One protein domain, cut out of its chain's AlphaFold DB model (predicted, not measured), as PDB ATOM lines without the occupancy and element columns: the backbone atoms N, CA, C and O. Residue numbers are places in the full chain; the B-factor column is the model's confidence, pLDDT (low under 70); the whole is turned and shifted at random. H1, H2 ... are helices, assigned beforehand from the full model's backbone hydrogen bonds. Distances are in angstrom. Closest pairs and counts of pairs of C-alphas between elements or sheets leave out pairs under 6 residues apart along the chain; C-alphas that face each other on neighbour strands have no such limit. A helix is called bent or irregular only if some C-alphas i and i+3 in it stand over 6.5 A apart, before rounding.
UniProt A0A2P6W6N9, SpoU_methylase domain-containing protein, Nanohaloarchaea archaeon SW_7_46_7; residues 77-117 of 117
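This is residues 77 to 117 of the 117 residues of the protein "SpoU_methylase domain-containing protein" of Nanohaloarchaea archaeon SW_7_46_7 (UniProt A0A2P6W6N9). H3, the longest helix, and the two shorter helices H1 and H2 make a small, thinly joined group of three at shallow tilts to H1, their centres set as a triangle. H1 runs the same way as H3, while H2 runs back the opposite way to H1, and between H2 and H3 the group is open, with the link of residues 98 to 101 crossing from one to the other. The printed part has 41 residues with three named helices, in the order H1, H2, H3 along the chain, and no named strand; its class is all helix. It is compact, with a radius of gyration of the C-alphas of 9.7 A, and its C-alphas span 27 by 22 by 17 A.

H3 is residues 102 to 115, Asp 102 to Leu 115, and measures 20.4 A from first to last C-alpha. It begins at C-alpha 102 at (-17.624, 42.497, -31.660) and ends at C-alpha 115 at (0.628, 37.304, -24.119). H1 is residues 77 to 85, Glu 77 to Phe 85, 12.7 A long, and starts at C-alpha 77 at (-13.594, 41.610, -40.933). H2 is residues 89 to 97, Gly 89 to Arg 97, and measures 11.9 A.

H3 and H1 touch, with 4 pairs of C-alphas within 8 A. Their closest C-alphas are those of Gln 78 and Asp 102, 7.4 A apart. The two run the same way at a shallow tilt of 20 degrees, with their centres 11.6 A apart. H1 and H2 are close but not clearly touching, with 2 pairs of C-alphas within 8 A. Their closest C-alphas are those of Lys 83 and Met 92, 7.2 A apart. They run opposite ways at a shallow tilt of 30 degrees, with their centres 11.8 A apart. H2 and H3 are apart, though they follow each other in the chain. In H1, H2 and H3 every O i to N i+4 pair is within hydrogen-bond range. None of the three helices is bent.

The two C-alphas farthest apart are those of Arg 97 and Asn 117, at 27.0 A. From the first printed C-alpha, of Glu 77, to the last, of Asn 117, is 23.8 A. The printed part has no cut, and Asn 117 is the chain's last residue. The link from H1 to H2, with 3 residues, is tight, and so is the link from H2 to H3, with 4 residues. The mean pLDDT of the printed part is 71.8. The model's confidence is low, under 70, for 19 residues: residues 77 to 89, residues 97 to 99, residue 102 and residues 116 to 117. The mean pLDDT is 79 for H3, 72 for H2 and 66 for H1.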
ATOM      1  N   GLU A  77     -14.962  41.164 -41.215       65.88
ATOM      2  CA  GLU A  77     -13.594  41.610 -40.933       65.88
ATOM      3  C   GLU A  77     -13.031  40.988 -39.654       65.88
ATOM      4  O   GLU A  77     -11.935  40.431 -39.683       65.88
ATOM      5  N   GLN A  78     -13.814  40.963 -38.571       65.75
ATOM      6  CA  GLN A  78     -13.417  40.330 -37.312       65.75
ATOM      7  C   GLN A  78     -13.084  38.844 -37.517       65.75
ATOM      8  O   GLN A  78     -12.027  38.369 -37.107       65.75
ATOM      9  N   LYS A  79     -13.929  38.109 -38.255       66.31
ATOM     10  CA  LYS A  79     -13.686  36.685 -38.563       66.31
ATOM     11  C   LYS A  79     -12.392  36.442 -39.342       66.31
ATOM     12  O   LYS A  79     -11.803  35.372 -39.199       66.31
ATOM     13  N   LYS A  80     -11.984  37.392 -40.189       69.38
ATOM     14  CA  LYS A  80     -10.743  37.309 -40.963       69.38
ATOM     15  C   LYS A  80      -9.530  37.562 -40.065       69.38
ATOM     16  O   LYS A  80      -8.641  36.724 -40.034       69.38
ATOM     17  N   ALA A  81      -9.566  38.623 -39.256       65.75
ATOM     18  CA  ALA A  81      -8.484  38.971 -38.331       65.75
ATOM     19  C   ALA A  81      -8.133  37.835 -37.351       65.75
ATOM     20  O   ALA A  81      -6.966  37.624 -37.043       65.75
ATOM     21  N   LEU A  82      -9.128  37.066 -36.893       65.25
ATOM     22  CA  LEU A  82      -8.897  35.920 -36.005       65.25
ATOM     23  C   LEU A  82      -8.368  34.683 -36.738       65.25
ATOM     24  O   LEU A  82      -7.531  33.989 -36.178       65.25
ATOM     25  N   LYS A  83      -8.801  34.416 -37.980       64.62
ATOM     26  CA  LYS A  83      -8.219  33.333 -38.798       64.62
ATOM     27  C   LYS A  83      -6.741  33.560 -39.089       64.62
ATOM     28  O   LYS A  83      -5.983  32.599 -39.125       64.62
ATOM     29  N   ASP A  84      -6.368  34.814 -39.315       68.62
ATOM     30  CA  ASP A  84      -4.988  35.186 -39.621       68.62
ATOM     31  C   ASP A  84      -4.083  35.077 -38.377       68.62
ATOM     32  O   ASP A  84      -2.870  34.956 -38.511       68.62
ATOM     33  N   PHE A  85      -4.669  35.088 -37.172       64.62
ATOM     34  CA  PHE A  85      -3.948  35.103 -35.898       64.62
ATOM     35  C   PHE A  85      -3.948  33.742 -35.179       64.62
ATOM     36  O   PHE A  85      -2.915  33.271 -34.718       64.62
ATOM     37  N   ILE A  86      -5.092  33.060 -35.126       69.44
ATOM     38  CA  ILE A  86      -5.223  31.730 -34.532       69.44
ATOM     39  C   ILE A  86      -5.162  30.705 -35.662       69.44
ATOM     40  O   ILE A  86      -6.180  30.318 -36.236       69.44
ATOM     41  N   GLY A  87      -3.947  30.252 -35.978       65.00
ATOM     42  CA  GLY A  87      -3.728  29.172 -36.947       65.00
ATOM     43  C   GLY A  87      -4.328  27.826 -36.513       65.00
ATOM     44  O   GLY A  87      -4.513  26.935 -37.343       65.00
ATOM     45  N   ASP A  88      -4.669  27.675 -35.227       67.19
ATOM     46  CA  ASP A  88      -5.304  26.473 -34.693       67.19
ATOM     47  C   ASP A  88      -6.828  26.493 -34.901       67.19
ATOM     48  O   ASP A  88      -7.593  27.181 -34.210       67.19
ATOM     49  N   GLY A  89      -7.284  25.670 -35.847       66.44
ATOM     50  CA  GLY A  89      -8.697  25.515 -36.180       66.44
ATOM     51  C   GLY A  89      -9.586  25.132 -34.990       66.44
ATOM     52  O   GLY A  89     -10.758  25.506 -34.991       66.44
ATOM     53  N   LYS A  90      -9.058  24.456 -33.955       73.19
ATOM     54  CA  LYS A  90      -9.843  24.077 -32.764       73.19
ATOM     55  C   LYS A  90     -10.120  25.253 -31.836       73.19
ATOM     56  O   LYS A  90     -11.242  25.396 -31.352       73.19
ATOM     57  N   ILE A  91      -9.126  26.102 -31.583       76.31
ATOM     58  CA  ILE A  91      -9.310  27.293 -30.740       76.31
ATOM     59  C   ILE A  91     -10.261  28.267 -31.442       76.31
ATOM     60  O   ILE A  91     -11.195  28.778 -30.821       76.31
ATOM     61  N   MET A  92     -10.091  28.440 -32.756       73.31
ATOM     62  CA  MET A  92     -11.018  29.205 -33.589       73.31
ATOM     63  C   MET A  92     -12.448  28.667 -33.473       73.31
ATOM     64  O   MET A  92     -13.388  29.435 -33.279       73.31
ATOM     65  N   GLU A  93     -12.632  27.348 -33.561       70.31
ATOM     66  CA  GLU A  93     -13.942  26.721 -33.407       70.31
ATOM     67  C   GLU A  93     -14.553  27.012 -32.032       70.31
ATOM     68  O   GLU A  93     -15.719  27.390 -31.963       70.31
ATOM     69  N   LEU A  94     -13.786  26.902 -30.943       73.31
ATOM     70  CA  LEU A  94     -14.270  27.182 -29.586       73.31
ATOM     71  C   LEU A  94     -14.684  28.651 -29.406       73.31
ATOM     72  O   LEU A  94     -15.762  28.923 -28.871       73.31
ATOM     73  N   ILE A  95     -13.884  29.594 -29.907       77.00
ATOM     74  CA  ILE A  95     -14.194  31.031 -29.853       77.00
ATOM     75  C   ILE A  95     -15.443  31.333 -30.679       77.00
ATOM     76  O   ILE A  95     -16.366  31.994 -30.207       77.00
ATOM     77  N   MET A  96     -15.522  30.797 -31.898       71.88
ATOM     78  CA  MET A  96     -16.675  31.001 -32.771       71.88
ATOM     79  C   MET A  96     -17.936  30.320 -32.233       71.88
ATOM     80  O   MET A  96     -19.026  30.890 -32.337       71.88
ATOM     81  N   ARG A  97     -17.807  29.150 -31.590       65.12
ATOM     82  CA  ARG A  97     -18.888  28.509 -30.828       65.12
ATOM     83  C   ARG A  97     -19.370  29.411 -29.709       65.12
ATOM     84  O   ARG A  97     -20.564  29.395 -29.452       65.12
ATOM     85  N   GLY A  98     -18.502  30.230 -29.117       66.94
ATOM     86  CA  GLY A  98     -18.843  31.287 -28.165       66.94
ATOM     87  C   GLY A  98     -19.902  32.276 -28.668       66.94
ATOM     88  O   GLY A  98     -20.681  32.783 -27.863       66.94
ATOM     89  N   SER A  99     -19.981  32.487 -29.991       64.62
ATOM     90  CA  SER A  99     -20.723  33.586 -30.637       64.62
ATOM     91  C   SER A  99     -20.497  34.944 -29.951       64.62
ATOM     92  O   SER A  99     -21.475  35.607 -29.602       64.62
ATOM     93  N   PRO A 100     -19.232  35.343 -29.719       73.44
ATOM     94  CA  PRO A 100     -18.928  36.576 -29.011       73.44
ATOM     95  C   PRO A 100     -19.394  37.786 -29.822       73.44
ATOM     96  O   PRO A 100     -19.444  37.761 -31.054       73.44
ATOM     97  N   THR A 101     -19.727  38.855 -29.111       70.81
ATOM     98  CA  THR A 101     -19.979  40.170 -29.701       70.81
ATOM     99  C   THR A 101     -18.687  40.780 -30.245       70.81
ATOM    100  O   THR A 101     -17.594  40.407 -29.817       70.81
ATOM    101  N   ASP A 102     -18.796  41.779 -31.129       68.75
ATOM    102  CA  ASP A 102     -17.624  42.497 -31.660       68.75
ATOM    103  C   ASP A 102     -16.711  43.026 -30.535       68.75
ATOM    104  O   ASP A 102     -15.498  42.868 -30.587       68.75
ATOM    105  N   LYS A 103     -17.296  43.563 -29.454       71.38
ATOM    106  CA  LYS A 103     -16.536  44.088 -28.306       71.38
ATOM    107  C   LYS A 103     -15.789  43.004 -27.531       71.38
ATOM    108  O   LYS A 103     -14.651  43.216 -27.124       71.38
ATOM    109  N   GLU A 104     -16.442  41.871 -27.273       75.69
ATOM    110  CA  GLU A 104     -15.810  40.733 -26.590       75.69
ATOM    111  C   GLU A 104     -14.680  40.156 -27.438       75.69
ATOM    112  O   GLU A 104     -13.640  39.766 -26.916       75.69
ATOM    113  N   PHE A 105     -14.873  40.157 -28.753       79.50
ATOM    114  CA  PHE A 105     -13.898  39.682 -29.712       79.50
ATOM    115  C   PHE A 105     -12.659  40.571 -29.792       79.50
ATOM    116  O   PHE A 105     -11.543  40.067 -29.689       79.50
ATOM    117  N   ASP A 106     -12.842  41.887 -29.913       78.94
ATOM    118  CA  ASP A 106     -11.736  42.850 -29.934       78.94
ATOM    119  C   ASP A 106     -10.904  42.759 -28.650       78.94
ATOM    120  O   ASP A 106      -9.671  42.782 -28.688       78.94
ATOM    121  N   ARG A 107     -11.577  42.583 -27.505       83.62
ATOM    122  CA  ARG A 107     -10.919  42.371 -26.214       83.62
ATOM    123  C   ARG A 107     -10.118  41.072 -26.185       83.62
ATOM    124  O   ARG A 107      -8.964  41.101 -25.768       83.62
ATOM    125  N   LEU A 108     -10.701  39.962 -26.641       83.81
ATOM    126  CA  LEU A 108     -10.031  38.661 -26.695       83.81
ATOM    127  C   LEU A 108      -8.745  38.739 -27.531       83.81
ATOM    128  O   LEU A 108      -7.688  38.313 -27.078       83.81
ATOM    129  N   ILE A 109      -8.818  39.334 -28.724       82.19
ATOM    130  CA  ILE A 109      -7.645  39.545 -29.583       82.19
ATOM    131  C   ILE A 109      -6.590  40.409 -28.883       82.19
ATOM    132  O   ILE A 109      -5.402  40.100 -28.957       82.19
ATOM    133  N   GLY A 110      -7.007  41.484 -28.209       82.00
ATOM    134  CA  GLY A 110      -6.101  42.347 -27.452       82.00
ATOM    135  C   GLY A 110      -5.368  41.607 -26.331       82.00
ATOM    136  O   GLY A 110      -4.160  41.769 -26.182       82.00
ATOM    137  N   GLU A 111      -6.071  40.760 -25.576       84.56
ATOM    138  CA  GLU A 111      -5.473  39.959 -24.504       84.56
ATOM    139  C   GLU A 111      -4.474  38.928 -25.048       84.56
ATOM    140  O   GLU A 111      -3.384  38.807 -24.495       84.56
ATOM    141  N   ILE A 112      -4.779  38.248 -26.161       81.25
ATOM    142  CA  ILE A 112      -3.834  37.279 -26.742       81.25
ATOM    143  C   ILE A 112      -2.584  37.985 -27.292       81.25
ATOM    144  O   ILE A 112      -1.473  37.515 -27.067       81.25
ATOM    145  N   LYS A 113      -2.728  39.158 -27.926       77.12
ATOM    146  CA  LYS A 113      -1.577  39.965 -28.379       77.12
ATOM    147  C   LYS A 113      -0.649  40.383 -27.237       77.12
ATOM    148  O   LYS A 113       0.554  40.498 -27.445       77.12
ATOM    149  N   ASN A 114      -1.189  40.618 -26.045       81.50
ATOM    150  CA  ASN A 114      -0.387  40.964 -24.871       81.50
ATOM    151  C   ASN A 114       0.351  39.761 -24.264       81.50
ATOM    152  O   ASN A 114       1.262  39.975 -23.477       81.50
ATOM    153  N   LEU A 115      -0.039  38.524 -24.591       74.19
ATOM    154  CA  LEU A 115       0.628  37.304 -24.119       74.19
ATOM    155  C   LEU A 115       1.797  36.871 -25.020       74.19
ATOM    156  O   LEU A 115       2.636  36.092 -24.577       74.19
ATOM    157  N   GLU A 116       1.840  37.342 -26.271       65.38
ATOM    158  CA  GLU A 116       2.929  37.064 -27.225       65.38
ATOM    159  C   GLU A 116       4.078  38.094 -27.177       65.38
ATOM    160  O   GLU A 116       5.096  37.886 -27.838       65.38
ATOM    161  N   ASN A 117       3.930  39.181 -26.406       52.84
ATOM    162  CA  ASN A 117       4.978  40.179 -26.132       52.84
ATOM    163  C   ASN A 117       5.615  39.950 -24.759       52.84
ATOM    164  O   ASN A 117       6.831  40.218 -24.635       52.84
TER     165      ASN A 117